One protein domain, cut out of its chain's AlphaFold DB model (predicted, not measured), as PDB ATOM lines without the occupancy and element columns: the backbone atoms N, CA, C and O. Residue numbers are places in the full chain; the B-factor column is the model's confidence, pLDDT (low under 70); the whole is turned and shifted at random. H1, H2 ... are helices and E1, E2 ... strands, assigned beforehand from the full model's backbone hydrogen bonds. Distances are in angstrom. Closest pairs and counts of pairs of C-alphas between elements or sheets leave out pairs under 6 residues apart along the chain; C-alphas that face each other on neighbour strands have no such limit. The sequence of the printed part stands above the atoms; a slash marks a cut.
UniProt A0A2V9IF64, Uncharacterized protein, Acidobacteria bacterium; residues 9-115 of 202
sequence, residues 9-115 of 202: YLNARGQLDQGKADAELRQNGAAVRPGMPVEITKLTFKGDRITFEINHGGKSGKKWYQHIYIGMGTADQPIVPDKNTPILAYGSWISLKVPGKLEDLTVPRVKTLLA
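Overview. This is residues 9 to 115 of the 202 residues of an uncharacterized protein of Acidobacteria bacterium (UniProt A0A2V9IF64). What shape is this? Little of it is regular structure: a small sheet with H1 beyond its E3 edge and H3 grazing it, while a long loop between E2 and E3, holding H2, makes the length and sticks out at residues 71 to 76. What builds it? Of 107 printed residues, 42 are in three helices and three strands, ordered H1, E1, E2, H2, E3, H3, class mixed; the antiparallel sheet runs E1, E2, E3. How large? It is loose, radius of gyration of the C-alphas 18.8 A, spanning 62 by 31 by 22 A.

Along the chain. Where does H1 run? H1, residues 18 to 28, spans 15.1 A from C-alpha 18 at (-13.556, 0.119, -36.351). What follows? E1 is residues 40 to 46, 16.9 A; E2 49 to 54; H2 64 to 67; E3 92 to 97; H3 107 to 114, ending at C-alpha 114 (-15.993, 12.087, -43.457).

Arrangement. How do strands pair? Hairpin E1 and E2 has N 44 and O 51 within hydrogen-bond range, 2.9 A; antiparallel E2 and E3 have N 52 and O 94, 2.8 A. And the helices? H3 only grazes the sheet with residues 110 to 114; the closest C-alphas of E3 and H3, Leu 96 and Leu 114, are 7.7 A apart. H1 and H2 are not on it. In H1 and H3 every O i to N i+4 pair is within hydrogen-bond range; H2 is too short for one.

Size, cuts and confidence. Which links are long? H1 to E1 and H2 to E3; the printed part has no cut. Where is confidence low? The pLDDT is under 70 at residues 59 to 90 and 99 to 104.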
ATOM      1  N   TYR A   9     -11.103   7.492 -35.806       96.81
ATOM      2  CA  TYR A   9     -10.007   7.647 -36.762       96.81
ATOM      3  C   TYR A   9     -10.427   7.201 -38.158       96.81
ATOM      4  O   TYR A   9     -10.921   6.089 -38.333       96.81
ATOM      5  N   LEU A  10     -10.176   8.055 -39.148       96.50
ATOM      6  CA  LEU A  10     -10.398   7.788 -40.562       96.50
ATOM      7  C   LEU A  10      -9.058   7.771 -41.300       96.50
ATOM      8  O   LEU A  10      -8.211   8.652 -41.113       96.50
ATOM      9  N   ASN A  11      -8.852   6.771 -42.152       94.50
ATOM     10  CA  ASN A  11      -7.671   6.723 -43.012       94.50
ATOM     11  C   ASN A  11      -7.800   7.694 -44.209       94.50
ATOM     12  O   ASN A  11      -8.827   8.337 -44.401       94.50
ATOM     13  N   ALA A  12      -6.769   7.770 -45.058       91.81
ATOM     14  CA  ALA A  12      -6.747   8.660 -46.228       91.81
ATOM     15  C   ALA A  12      -7.830   8.363 -47.287       91.81
ATOM     16  O   ALA A  12      -8.036   9.160 -48.199       91.81
ATOM     17  N   ARG A  13      -8.517   7.218 -47.179       91.81
ATOM     18  CA  ARG A  13      -9.654   6.828 -48.023       91.81
ATOM     19  C   ARG A  13     -11.005   7.083 -47.341       91.81
ATOM     20  O   ARG A  13     -12.026   6.713 -47.904       91.81
ATOM     21  N   GLY A  14     -11.017   7.678 -46.145       92.00
ATOM     22  CA  GLY A  14     -12.231   7.927 -45.363       92.00
ATOM     23  C   GLY A  14     -12.771   6.695 -44.634       92.00
ATOM     24  O   GLY A  14     -13.899   6.708 -44.156       92.00
ATOM     25  N   GLN A  15     -11.996   5.610 -44.545       95.56
ATOM     26  CA  GLN A  15     -12.450   4.387 -43.880       95.56
ATOM     27  C   GLN A  15     -12.201   4.472 -42.376       95.56
ATOM     28  O   GLN A  15     -11.101   4.832 -41.945       95.56
ATOM     29  N   LEU A  16     -13.221   4.102 -41.602       95.50
ATOM     30  CA  LEU A  16     -13.193   4.077 -40.146       95.50
ATOM     31  C   LEU A  16     -12.346   2.916 -39.614       95.50
ATOM     32  O   LEU A  16     -12.551   1.760 -39.981       95.50
ATOM     33  N   ASP A  17     -11.428   3.228 -38.701       96.31
ATOM     34  CA  ASP A  17     -10.726   2.240 -37.879       96.31
ATOM     35  C   ASP A  17     -11.692   1.699 -36.807       96.31
ATOM     36  O   ASP A  17     -11.751   2.204 -35.684       96.31
ATOM     37  N   GLN A  18     -12.506   0.709 -37.195       93.88
ATOM     38  CA  GLN A  18     -13.556   0.119 -36.351       93.88
ATOM     39  C   GLN A  18     -12.997  -0.423 -35.031       93.88
ATOM     40  O   GLN A  18     -13.547  -0.151 -33.971       93.88
ATOM     41  N   GLY A  19     -11.852  -1.114 -35.076       94.38
ATOM     42  CA  GLY A  19     -11.242  -1.701 -33.882       94.38
ATOM     43  C   GLY A  19     -10.884  -0.651 -32.828       94.38
ATOM     44  O   GLY A  19     -11.158  -0.844 -31.642       94.38
ATOM     45  N   LYS A  20     -10.328   0.494 -33.249       93.94
ATOM     46  CA  LYS A  20     -10.076   1.610 -32.324       93.94
ATOM     47  C   LYS A  20     -11.352   2.299 -31.873       93.94
ATOM     48  O   LYS A  20     -11.452   2.644 -30.699       93.94
ATOM     49  N   ALA A  21     -12.315   2.500 -32.772       92.62
ATOM     50  CA  ALA A  21     -13.588   3.121 -32.422       92.62
ATOM     51  C   ALA A  21     -14.333   2.307 -31.348       92.62
ATOM     52  O   ALA A  21     -14.815   2.882 -30.372       92.62
ATOM     53  N   ASP A  22     -14.357   0.981 -31.479       93.88
ATOM     54  CA  ASP A  22     -14.964   0.070 -30.507       93.88
ATOM     55  C   ASP A  22     -14.218   0.069 -29.171       93.88
ATOM     56  O   ASP A  22     -14.847   0.073 -28.111       93.88
ATOM     57  N   ALA A  23     -12.883   0.092 -29.198       93.38
ATOM     58  CA  ALA A  23     -12.076   0.192 -27.984       93.38
ATOM     59  C   ALA A  23     -12.353   1.503 -27.227       93.38
ATOM     60  O   ALA A  23     -12.610   1.477 -26.022       93.38
ATOM     61  N   GLU A  24     -12.386   2.632 -27.938       92.06
ATOM     62  CA  GLU A  24     -12.725   3.946 -27.380       92.06
ATOM     63  C   GLU A  24     -14.162   3.984 -26.839       92.06
ATOM     64  O   GLU A  24     -14.404   4.521 -25.758       92.06
ATOM     65  N   LEU A  25     -15.124   3.373 -27.541       90.12
ATOM     66  CA  LEU A  25     -16.510   3.263 -27.075       90.12
ATOM     67  C   LEU A  25     -16.624   2.433 -25.796       90.12
ATOM     68  O   LEU A  25     -17.356   2.831 -24.890       90.12
ATOM     69  N   ARG A  26     -15.899   1.313 -25.695       91.38
ATOM     70  CA  ARG A  26     -15.871   0.483 -24.480       91.38
ATOM     71  C   ARG A  26     -15.231   1.214 -23.305       91.38
ATOM     72  O   ARG A  26     -15.714   1.084 -22.186       91.38
ATOM     73  N   GLN A  27     -14.163   1.972 -23.550       89.38
ATOM     74  CA  GLN A  27     -13.413   2.644 -22.491       89.38
ATOM     75  C   GLN A  27     -14.095   3.926 -21.997       89.38
ATOM     76  O   GLN A  27     -14.148   4.169 -20.793       89.38
ATOM     77  N   ASN A  28     -14.602   4.752 -22.914       86.88
ATOM     78  CA  ASN A  28     -15.068   6.109 -22.608       86.88
ATOM     79  C   ASN A  28     -16.595   6.269 -22.709       86.88
ATOM     80  O   ASN A  28     -17.156   7.272 -22.256       86.88
ATOM     81  N   GLY A  29     -17.290   5.291 -23.293       85.75
ATOM     82  CA  GLY A  29     -18.720   5.367 -23.577       85.75
ATOM     83  C   GLY A  29     -19.052   6.271 -24.769       85.75
ATOM     84  O   GLY A  29     -18.204   6.966 -25.333       85.75
ATOM     85  N   ALA A  30     -20.324   6.268 -25.172       87.19
ATOM     86  CA  ALA A  30     -20.805   7.056 -26.305       87.19
ATOM     87  C   ALA A  30     -21.079   8.522 -25.923       87.19
ATOM     88  O   ALA A  30     -21.764   8.801 -24.937       87.19
ATOM     89  N   ALA A  31     -20.585   9.449 -26.746       85.38
ATOM     90  CA  ALA A  31     -20.882  10.880 -26.667       85.38
ATOM     91  C   ALA A  31     -22.012  11.257 -27.632       85.38
ATOM     92  O   ALA A  31     -23.006  11.858 -27.244       85.38
ATOM     93  N   VAL A  32     -21.869  10.802 -28.879       84.81
ATOM     94  CA  VAL A  32     -22.799  11.048 -29.983       84.81
ATOM     95  C   VAL A  32     -23.420   9.723 -30.394       84.81
ATOM     96  O   VAL A  32     -22.696   8.773 -30.715       84.81
ATOM     97  N   ARG A  33     -24.748   9.645 -30.405       83.50
ATOM     98  CA  ARG A  33     -25.483   8.468 -30.893       83.50
ATOM     99  C   ARG A  33     -25.726   8.570 -32.405       83.50
ATOM    100  O   ARG A  33     -25.786   9.684 -32.920       83.50
ATOM    101  N   PRO A  34     -25.876   7.446 -33.129       83.56
ATOM    102  CA  PRO A  34     -26.304   7.483 -34.526       83.56
ATOM    103  C   PRO A  34     -27.579   8.321 -34.705       83.56
ATOM    104  O   PRO A  34     -28.516   8.197 -33.919       83.56
ATOM    105  N   GLY A  35     -27.596   9.193 -35.715       77.19
ATOM    106  CA  GLY A  35     -28.722  10.087 -36.009       77.19
ATOM    107  C   GLY A  35     -28.844  11.325 -35.112       77.19
ATOM    108  O   GLY A  35     -29.723  12.145 -35.357       77.19
ATOM    109  N   MET A  36     -27.982  11.484 -34.104       75.94
ATOM    110  CA  MET A  36     -27.905  12.717 -33.321       75.94
ATOM    111  C   MET A  36     -27.253  13.821 -34.170       75.94
ATOM    112  O   MET A  36     -26.162  13.585 -34.693       75.94
ATOM    113  N   PRO A  37     -27.877  15.005 -34.314       75.62
ATOM    114  CA  PRO A  37     -27.238  16.132 -34.979       75.62
ATOM    115  C   PRO A  37     -26.011  16.578 -34.180       75.62
ATOM    116  O   PRO A  37     -26.004  16.536 -32.946       75.62
ATOM    117  N   VAL A  38     -24.964  16.982 -34.892       81.94
ATOM    118  CA  VAL A  38     -23.698  17.418 -34.304       81.94
ATOM    119  C   VAL A  38     -23.119  18.596 -35.063       81.94
ATOM    120  O   VAL A  38     -23.388  18.776 -36.249       81.94
ATOM    121  N   GLU A  39     -22.272  19.348 -34.381       81.56
ATOM    122  CA  GLU A  39     -21.554  20.491 -34.912       81.56
ATOM    123  C   GLU A  39     -20.046  20.231 -34.900       81.56
ATOM    124  O   GLU A  39     -19.502  19.654 -33.953       81.56
ATOM    125  N   ILE A  40     -19.362  20.678 -35.955       86.94
ATOM    126  CA  ILE A  40     -17.901  20.765 -35.977       86.94
ATOM    127  C   ILE A  40     -17.511  22.115 -35.373       86.94
ATOM    128  O   ILE A  40     -17.615  23.140 -36.038       86.94
ATOM    129  N   THR A  41     -17.033  22.112 -34.132       81.56
ATOM    130  CA  THR A  41     -16.731  23.339 -33.374       81.56
ATOM    131  C   THR A  41     -15.310  23.845 -33.599       81.56
ATOM    132  O   THR A  41     -15.022  25.023 -33.390       81.56
ATOM    133  N   LYS A  42     -14.388  22.972 -34.026       84.25
ATOM    134  CA  LYS A  42     -12.995  23.347 -34.296       84.25
ATOM    135  C   LYS A  42     -12.325  22.419 -35.301       84.25
ATOM    136  O   LYS A  42     -12.492  21.202 -35.261       84.25
ATOM    137  N   LEU A  43     -11.479  23.002 -36.147       89.81
ATOM    138  CA  LEU A  43     -10.572  22.285 -37.042       89.81
ATOM    139  C   LEU A  43      -9.123  22.507 -36.609       89.81
ATOM    140  O   LEU A  43      -8.720  23.622 -36.286       89.81
ATOM    141  N   THR A  44      -8.322  21.444 -36.597       90.94
ATOM    142  CA  THR A  44      -6.871  21.526 -36.378       90.94
ATOM    143  C   THR A  44      -6.145  20.783 -37.485       90.94
ATOM    144  O   THR A  44      -6.277  19.565 -37.616       90.94
ATOM    145  N   PHE A  45      -5.346  21.517 -38.251       89.12
ATOM    146  CA  PHE A  45      -4.529  20.983 -39.333       89.12
ATOM    147  C   PHE A  45      -3.140  20.628 -38.798       89.12
ATOM    148  O   PHE A  45      -2.494  21.430 -38.123       89.12
ATOM    149  N   LYS A  46      -2.689  19.409 -39.075       86.25
ATOM    150  CA  LYS A  46      -1.328  18.930 -38.817       86.25
ATOM    151  C   LYS A  46      -0.776  18.337 -40.110       86.25
ATOM    152  O   LYS A  46      -1.542  18.019 -41.014       86.25
ATOM    153  N   GLY A  47       0.540  18.144 -40.178       82.81
ATOM    154  CA  GLY A  47       1.207  17.703 -41.408       82.81
ATOM    155  C   GLY A  47       0.638  16.424 -42.039       82.81
ATOM    156  O   GLY A  47       0.614  16.322 -43.256       82.81
ATOM    157  N   ASP A  48       0.144  15.472 -41.239       88.31
ATOM    158  CA  ASP A  48      -0.385  14.181 -41.709       88.31
ATOM    159  C   ASP A  48      -1.898  13.993 -41.491       88.31
ATOM    160  O   ASP A  48      -2.446  12.937 -41.833       88.31
ATOM    161  N   ARG A  49      -2.585  14.956 -40.861       90.62
ATOM    162  CA  ARG A  49      -3.984  14.783 -40.441       90.62
ATOM    163  C   ARG A  49      -4.732  16.088 -40.221       90.62
ATOM    164  O   ARG A  49      -4.161  17.091 -39.795       90.62
ATOM    165  N   ILE A  50      -6.049  16.003 -40.345       92.06
ATOM    166  CA  ILE A  50      -6.991  17.013 -39.865       92.06
ATOM    167  C   ILE A  50      -7.749  16.424 -38.683       92.06
ATOM    168  O   ILE A  50      -8.224  15.291 -38.734       92.06
ATOM    169  N   THR A  51      -7.837  17.188 -37.600       93.56
ATOM    170  CA  THR A  51      -8.648  16.837 -36.432       93.56
ATOM    171  C   THR A  51      -9.876  17.736 -36.389       93.56
ATOM    172  O   THR A  51      -9.738  18.958 -36.415       93.56
ATOM    173  N   PHE A  52     -11.051  17.121 -36.316       93.88
ATOM    174  CA  PHE A  52     -12.350  17.768 -36.189       93.88
ATOM    175  C   PHE A  52     -12.821  17.597 -34.748       93.88
ATOM    176  O   PHE A  52     -12.944  16.470 -34.258       93.88
ATOM    177  N   GLU A  53     -13.047  18.707 -34.063       91.75
ATOM    178  CA  GLU A  53     -13.700  18.746 -32.761       91.75
ATOM    179  C   GLU A  53     -15.209  18.753 -32.979       91.75
ATOM    180  O   GLU A  53     -15.716  19.578 -33.738       91.75
ATOM    181  N   ILE A  54     -15.907  17.819 -32.340       89.44
ATOM    182  CA  ILE A  54     -17.358  17.679 -32.433       89.44
ATOM    183  C   ILE A  54     -17.965  18.112 -31.106       89.44
ATOM    184  O   ILE A  54     -17.569  17.560 -30.076       89.44
ATOM    185  N   ASN A  55     -18.916  19.049 -31.123       82.94
ATOM    186  CA  ASN A  55     -19.610  19.583 -29.939       82.94
ATOM    187  C   ASN A  55     -18.648  19.909 -28.770       82.94
ATOM    188  O   ASN A  55     -18.791  19.368 -27.671       82.94
ATOM    189  N   HIS A  56     -17.619  20.726 -29.019       79.50
ATOM    190  CA  HIS A  56     -16.588  21.138 -28.044       79.50
ATOM    191  C   HIS A  56     -15.683  20.016 -27.500       79.50
ATOM    192  O   HIS A  56     -14.937  20.208 -26.535       79.50
ATOM    193  N   GLY A  57     -15.701  18.842 -28.136       81.00
ATOM    194  CA  GLY A  57     -14.794  17.739 -27.842       81.00
ATOM    195  C   GLY A  57     -15.187  16.891 -26.627       81.00
ATOM    196  O   GLY A  57     -16.001  17.249 -25.779       81.00
ATOM    197  N   GLY A  58     -14.592  15.699 -26.537       70.81
ATOM    198  CA  GLY A  58     -14.921  14.699 -25.509       70.81
ATOM    199  C   GLY A  58     -14.265  14.908 -24.139       70.81
ATOM    200  O   GLY A  58     -14.236  13.978 -23.330       70.81
ATOM    201  N   LYS A  59     -13.713  16.097 -23.870       68.88
ATOM    202  CA  LYS A  59     -13.119  16.470 -22.581       68.88
ATOM    203  C   LYS A  59     -13.856  17.667 -22.002       68.88
ATOM    204  O   LYS A  59     -13.997  18.679 -22.672       68.88
ATOM    205  N   SER A  60     -14.219  17.598 -20.721       54.59
ATOM    206  CA  SER A  60     -14.537  18.820 -19.984       54.59
ATOM    207  C   SER A  60     -13.237  19.605 -19.889       54.59
ATOM    208  O   SER A  60     -12.229  19.074 -19.419       54.59
ATOM    209  N   GLY A  61     -13.218  20.846 -20.370       51.50
ATOM    210  CA  GLY A  61     -12.055  21.730 -20.272       51.50
ATOM    211  C   GLY A  61     -11.649  22.074 -18.832       51.50
ATOM    212  O   GLY A  61     -10.728  22.867 -18.644       51.50
ATOM    213  N   LYS A  62     -12.314  21.500 -17.815       52.25
ATOM    214  CA  LYS A  62     -12.020  21.752 -16.409       52.25
ATOM    215  C   LYS A  62     -10.629  21.243 -16.043       52.25
ATOM    216  O   LYS A  62     -10.290  20.072 -16.233       52.25
ATOM    217  N   LYS A  63      -9.800  22.153 -15.532       52.72
ATOM    218  CA  LYS A  63      -8.469  21.826 -15.009       52.72
ATOM    219  C   LYS A  63      -8.604  21.544 -13.514       52.72
ATOM    220  O   LYS A  63      -9.348  22.231 -12.832       52.72
ATOM    221  N   TRP A  64      -7.872  20.555 -13.005       46.66
ATOM    222  CA  TRP A  64      -7.965  20.062 -11.619       46.66
ATOM    223  C   TRP A  64      -7.899  21.159 -10.536       46.66
ATOM    224  O   TRP A  64      -8.547  21.033  -9.504       46.66
ATOM    225  N   TYR A  65      -7.185  22.262 -10.785       53.91
ATOM    226  CA  TYR A  65      -7.071  23.389  -9.856       53.91
ATOM    227  C   TYR A  65      -8.350  24.233  -9.720       53.91
ATOM    228  O   TYR A  65      -8.468  25.007  -8.779       53.91
ATOM    229  N   GLN A  66      -9.331  24.069 -10.614       46.25
ATOM    230  CA  GLN A  66     -10.664  24.678 -10.486       46.25
ATOM    231  C   GLN A  66     -11.526  23.995  -9.404       46.25
ATOM    232  O   GLN A  66     -12.665  24.396  -9.197       46.25
ATOM    233  N   HIS A  67     -10.988  22.975  -8.723       46.94
ATOM    234  CA  HIS A  67     -11.619  22.258  -7.611       46.94
ATOM    235  C   HIS A  67     -10.873  22.430  -6.276       46.94
ATOM    236  O   HIS A  67     -11.167  21.712  -5.324       46.94
ATOM    237  N   ILE A  68      -9.886  23.331  -6.189       47.84
ATOM    238  CA  ILE A  68      -9.208  23.602  -4.915       47.84
ATOM    239  C   ILE A  68     -10.085  24.557  -4.100       47.84
ATOM    240  O   ILE A  68     -10.234  25.725  -4.453       47.84
ATOM    241  N   TYR A  69     -10.633  24.050  -2.998       43.94
ATOM    242  CA  TYR A  69     -11.270  24.836  -1.944       43.94
ATOM    243  C   TYR A  69     -10.266  24.979  -0.797       43.94
ATOM    244  O   TYR A  69      -9.778  23.977  -0.278       43.94
ATOM    245  N   ILE A  70      -9.935  26.211  -0.410       44.59
ATOM    246  CA  ILE A  70      -9.202  26.492   0.831       44.59
ATOM    247  C   ILE A  70     -10.149  27.320   1.695       44.59
ATOM    248  O   ILE A  70     -10.234  28.535   1.538       44.59
ATOM    249  N   GLY A  71     -10.909  26.642   2.552       40.72
ATOM    250  CA  GLY A  71     -11.801  27.267   3.523       40.72
ATOM    251  C   GLY A  71     -11.136  27.320   4.896       40.72
ATOM    252  O   GLY A  71     -10.850  26.283   5.491       40.72
ATOM    253  N   MET A  72     -10.894  28.527   5.410       39.06
ATOM    254  CA  MET A  72     -10.605  28.778   6.824       39.06
ATOM    255  C   MET A  72     -11.720  29.698   7.342       39.06
ATOM    256  O   MET A  72     -11.616  30.916   7.246       39.06
ATOM    257  N   GLY A  73     -12.822  29.107   7.818       48.19
ATOM    258  CA  GLY A  73     -13.999  29.826   8.333       48.19
ATOM    259  C   GLY A  73     -15.300  29.537   7.574       48.19
ATOM    260  O   GLY A  73     -15.281  29.049   6.452       48.19
ATOM    261  N   THR A  74     -16.438  29.822   8.216       45.66
ATOM    262  CA  THR A  74     -17.810  29.348   7.914       45.66
ATOM    263  C   THR A  74     -18.459  29.877   6.621       45.66
ATOM    264  O   THR A  74     -19.683  29.961   6.537       45.66
ATOM    265  N   ALA A  75     -17.677  30.253   5.613       49.97
ATOM    266  CA  ALA A  75     -18.187  30.653   4.308       49.97
ATOM    267  C   ALA A  75     -17.210  30.210   3.213       49.97
ATOM    268  O   ALA A  75     -16.269  30.924   2.869       49.97
ATOM    269  N   ASP A  76     -17.451  29.023   2.660       43.62
ATOM    270  CA  ASP A  76     -16.751  28.532   1.477       43.62
ATOM    271  C   ASP A  76     -17.209  29.337   0.252       43.62
ATOM    272  O   ASP A  76     -18.247  29.057  -0.347       43.62
ATOM    273  N   GLN A  77     -16.450  30.368  -0.121       43.28
ATOM    274  CA  GLN A  77     -16.628  31.073  -1.391       43.28
ATOM    275  C   GLN A  77     -15.474  30.707  -2.338       43.28
ATOM    276  O   GLN A  77     -14.308  30.886  -1.976       43.28
ATOM    277  N   PRO A  78     -15.753  30.171  -3.542       41.75
ATOM    278  CA  PRO A  78     -14.715  29.832  -4.508       41.75
ATOM    279  C   PRO A  78     -13.974  31.088  -5.002       41.75
ATOM    280  O   PRO A  78     -14.572  32.135  -5.232       41.75
ATOM    281  N   ILE A  79     -12.662  30.961  -5.230       43.84
ATOM    282  CA  ILE A  79     -11.749  32.048  -5.662       43.84
ATOM    283  C   ILE A  79     -12.056  32.575  -7.081       43.84
ATOM    284  O   ILE A  79     -11.533  33.606  -7.499       43.84
ATOM    285  N   VAL A  80     -12.927  31.905  -7.838       44.84
ATOM    286  CA  VAL A  80     -13.330  32.321  -9.185       44.84
ATOM    287  C   VAL A  80     -14.856  32.368  -9.237       44.84
ATOM    288  O   VAL A  80     -15.476  31.349  -8.930       44.84
ATOM    289  N   PRO A  81     -15.475  33.501  -9.632       40.88
ATOM    290  CA  PRO A  81     -16.913  33.566  -9.846       40.88
ATOM    291  C   PRO A  81     -17.308  32.497 -10.857       40.88
ATOM    292  O   PRO A  81     -16.855  32.499 -12.007       40.88
ATOM    293  N   ASP A  82     -18.123  31.557 -10.401       43.69
ATOM    294  CA  ASP A  82     -18.588  30.437 -11.192       43.69
ATOM    295  C   ASP A  82     -19.558  30.967 -12.259       43.69
ATOM    296  O   ASP A  82     -20.757  31.131 -12.025       43.69
ATOM    297  N   LYS A  83     -19.043  31.277 -13.457       42.00
ATOM    298  CA  LYS A  83     -19.865  31.339 -14.673       42.00
ATOM    299  C   LYS A  83     -20.284  29.906 -15.000       42.00
ATOM    300  O   LYS A  83     -19.755  29.278 -15.917       42.00
ATOM    301  N   ASN A  84     -21.211  29.388 -14.201       42.38
ATOM    302  CA  ASN A  84     -21.795  28.068 -14.339       42.38
ATOM    303  C   ASN A  84     -22.629  28.003 -15.622       42.38
ATOM    304  O   ASN A  84     -23.842  28.194 -15.614       42.38
ATOM    305  N   THR A  85     -21.972  27.667 -16.728       42.84
ATOM    306  CA  THR A  85     -22.574  26.751 -17.692       42.84
ATOM    307  C   THR A  85     -21.892  25.408 -17.466       42.84
ATOM    308  O   THR A  85     -20.668  25.318 -17.624       42.84
ATOM    309  N   PRO A  86     -22.614  24.342 -17.087       37.88
ATOM    310  CA  PRO A  86     -22.030  23.017 -17.119       37.88
ATOM    311  C   PRO A  86     -21.690  22.705 -18.579       37.88
ATOM    312  O   PRO A  86     -22.565  22.367 -19.369       37.88
ATOM    313  N   ILE A  87     -20.408  22.815 -18.952       44.34
ATOM    314  CA  ILE A  87     -19.893  22.163 -20.160       44.34
ATOM    315  C   ILE A  87     -19.921  20.675 -19.843       44.34
ATOM    316  O   ILE A  87     -18.940  20.077 -19.384       44.34
ATOM    317  N   LEU A  88     -21.098  20.087 -20.002       44.19
ATOM    318  CA  LEU A  88     -21.228  18.658 -20.084       44.19
ATOM    319  C   LEU A  88     -20.474  18.276 -21.358       44.19
ATOM    320  O   LEU A  88     -20.914  18.568 -22.464       44.19
ATOM    321  N   ALA A  89     -19.271  17.727 -21.202       53.81
ATOM    322  CA  ALA A  89     -18.457  17.303 -22.331       53.81
ATOM    323  C   ALA A  89     -19.124  16.108 -23.014       53.81
ATOM    324  O   ALA A  89     -18.867  14.947 -22.694       53.81
ATOM    325  N   TYR A  90     -20.037  16.420 -23.926       65.75
ATOM    326  CA  TYR A  90     -20.769  15.469 -24.753       65.75
ATOM    327  C   TYR A  90     -20.222  15.406 -26.179       65.75
ATOM    328  O   TYR A  90     -20.829  14.790 -27.052       65.75
ATOM    329  N   GLY A  91     -19.069  16.028 -26.412       82.69
ATOM    330  CA  GLY A  91     -18.414  16.032 -27.698       82.69
ATOM    331  C   GLY A  91     -17.593  14.788 -27.996       82.69
ATOM    332  O   GLY A  91     -17.426  13.872 -27.187       82.69
ATOM    333  N   SER A  92     -17.051  14.778 -29.201       92.19
ATOM    334  CA  SER A  92     -16.179  13.731 -29.721       92.19
ATOM    335  C   SER A  92     -15.102  14.372 -30.590       92.19
ATOM    336  O   SER A  92     -15.053  15.587 -30.768       92.19
ATOM    337  N   TRP A  93     -14.232  13.542 -31.140       94.12
ATOM    338  CA  TRP A  93     -13.240  13.941 -32.119       94.12
ATOM    339  C   TRP A  93     -13.334  13.047 -33.353       94.12
ATOM    340  O   TRP A  93     -13.737  11.885 -33.256       94.12
ATOM    341  N   ILE A  94     -12.951  13.580 -34.508       95.62
ATOM    342  CA  ILE A  94     -12.679  12.796 -35.716       95.62
ATOM    343  C   ILE A  94     -11.268  13.151 -36.167       95.62
ATOM    344  O   ILE A  94     -10.944  14.320 -36.353       95.62
ATOM    345  N   SER A  95     -10.412  12.151 -36.339       95.69
ATOM    346  CA  SER A  95      -9.067  12.322 -36.886       95.69
ATOM    347  C   SER A  95      -9.019  11.742 -38.292       95.69
ATOM    348  O   SER A  95      -9.040  10.524 -38.450       95.69
ATOM    349  N   LEU A  96      -8.926  12.597 -39.309       94.62
ATOM    350  CA  LEU A  96      -8.788  12.198 -40.707       94.62
ATOM    351  C   LEU A  96      -7.318  12.254 -41.116       94.62
ATOM    352  O   LEU A  96      -6.721  13.330 -41.126       94.62
ATOM    353  N   LYS A  97      -6.738  11.111 -41.485       93.50
ATOM    354  CA  LYS A  97      -5.412  11.079 -42.109       93.50
ATOM    355  C   LYS A  97      -5.499  11.699 -43.501       93.50
ATOM    356  O   LYS A  97      -6.342  11.295 -44.298       93.50
ATOM    357  N   VAL A  98      -4.612  12.637 -43.805       85.25
ATOM    358  CA  VAL A  98      -4.544  13.283 -45.118       85.25
ATOM    359  C   VAL A  98      -3.349  12.720 -45.886       85.25
ATOM    360  O   VAL A  98      -2.262  12.603 -45.313       85.25
ATOM    361  N   PRO A  99      -3.516  12.320 -47.156       68.25
ATOM    362  CA  PRO A  99      -2.385  11.946 -47.988       68.25
ATOM    363  C   PRO A  99      -1.628  13.207 -48.438       68.25
ATOM    364  O   PRO A  99      -2.155  13.997 -49.208       68.25
ATOM    365  N   GLY A 100      -0.381  13.372 -47.993       68.38
ATOM    366  CA  GLY A 100       0.544  14.363 -48.557       68.38
ATOM    367  C   GLY A 100       0.139  15.831 -48.363       68.38
ATOM    368  O   GLY A 100      -0.501  16.183 -47.373       68.38
ATOM    369  N   LYS A 101       0.587  16.701 -49.284       63.50
ATOM    370  CA  LYS A 101       0.362  18.152 -49.215       63.50
ATOM    371  C   LYS A 101      -1.139  18.454 -49.153       63.50
ATOM    372  O   LYS A 101      -1.903  18.003 -49.995       63.50
ATOM    373  N   LEU A 102      -1.537  19.269 -48.176       64.25
ATOM    374  CA  LEU A 102      -2.925  19.691 -47.940       64.25
ATOM    375  C   LEU A 102      -3.541  20.525 -49.086       64.25
ATOM    376  O   LEU A 102      -4.722  20.852 -49.018       64.25
ATOM    377  N   GLU A 103      -2.758  20.864 -50.113       61.25
ATOM    378  CA  GLU A 103      -3.092  21.799 -51.197       61.25
ATOM    379  C   GLU A 103      -4.251  21.311 -52.099       61.25
ATOM    380  O   GLU A 103      -4.921  22.143 -52.704       61.25
ATOM    381  N   ASP A 104      -4.588  20.011 -52.088       68.25
ATOM    382  CA  ASP A 104      -5.673  19.424 -52.905       68.25
ATOM    383  C   ASP A 104      -6.985  19.132 -52.134       68.25
ATOM    384  O   ASP A 104      -7.917  18.506 -52.658       68.25
ATOM    385  N   LEU A 105      -7.100  19.542 -50.865       76.75
ATOM    386  CA  LEU A 105      -8.287  19.249 -50.051       76.75
ATOM    387  C   LEU A 105      -9.426  20.248 -50.285       76.75
ATOM    388  O   LEU A 105      -9.518  21.291 -49.643       76.75
ATOM    389  N   THR A 106     -10.362  19.875 -51.156       86.62
ATOM    390  CA  THR A 106     -11.619  20.612 -51.346       86.62
ATOM    391  C   THR A 106     -12.681  20.216 -50.310       86.62
ATOM    392  O   THR A 106     -12.719  19.078 -49.833       86.62
ATOM    393  N   VAL A 107     -13.604  21.131 -49.987       87.50
ATOM    394  CA  VAL A 107     -14.717  20.861 -49.050       87.50
ATOM    395  C   VAL A 107     -15.555  19.637 -49.460       87.50
ATOM    396  O   VAL A 107     -15.791  18.783 -48.600       87.50
ATOM    397  N   PRO A 108     -15.968  19.462 -50.736       90.06
ATOM    398  CA  PRO A 108     -16.708  18.269 -51.155       90.06
ATOM    399  C   PRO A 108     -15.917  16.976 -50.932       90.06
ATOM    400  O   PRO A 108     -16.472  15.961 -50.497       90.06
ATOM    401  N   ARG A 109     -14.599  17.015 -51.166       88.62
ATOM    402  CA  ARG A 109     -13.729  15.864 -50.930       88.62
ATOM    403  C   ARG A 109     -13.648  15.521 -49.447       88.62
ATOM    404  O   ARG A 109     -13.761  14.348 -49.102       88.62
ATOM    405  N   VAL A 110     -13.510  16.522 -48.577       90.44
ATOM    406  CA  VAL A 110     -13.511  16.325 -47.119       90.44
ATOM    407  C   VAL A 110     -14.838  15.732 -46.648       90.44
ATOM    408  O   VAL A 110     -14.814  14.743 -45.921       90.44
ATOM    409  N   LYS A 111     -15.984  16.256 -47.105       92.06
ATOM    410  CA  LYS A 111     -17.306  15.687 -46.776       92.06
ATOM    411  C   LYS A 111     -17.404  14.211 -47.169       92.06
ATOM    412  O   LYS A 111     -17.817  13.391 -46.358       92.06
ATOM    413  N   THR A 112     -16.929  13.868 -48.368       92.19
ATOM    414  CA  THR A 112     -16.887  12.475 -48.844       92.19
ATOM    415  C   THR A 112     -16.022  11.593 -47.940       92.19
ATOM    416  O   THR A 112     -16.418  10.488 -47.585       92.19
ATOM    417  N   LEU A 113     -14.844  12.077 -47.530       92.56
ATOM    418  CA  LEU A 113     -13.944  11.338 -46.639       92.56
ATOM    419  C   LEU A 113     -14.511  11.179 -45.221       92.56
ATOM    420  O   LEU A 113     -14.188  10.205 -44.549       92.56
ATOM    421  N   LEU A 114     -15.341  12.118 -44.767       94.62
ATOM    422  CA  LEU A 114     -15.993  12.087 -43.457       94.62
ATOM    423  C   LEU A 114     -17.290  11.265 -43.436       94.62
ATOM    424  O   LEU A 114     -17.807  11.013 -42.347       94.62
ATOM    425  N   ALA A 115     -17.794  10.814 -44.589       93.94
ATOM    426  CA  ALA A 115     -19.096  10.149 -44.718       93.94
ATOM    427  C   ALA A 115     -19.242   8.872 -43.867       93.94
ATOM    428  O   ALA A 115     -20.344   8.503 -43.476       93.94
TER     429      ALA A 115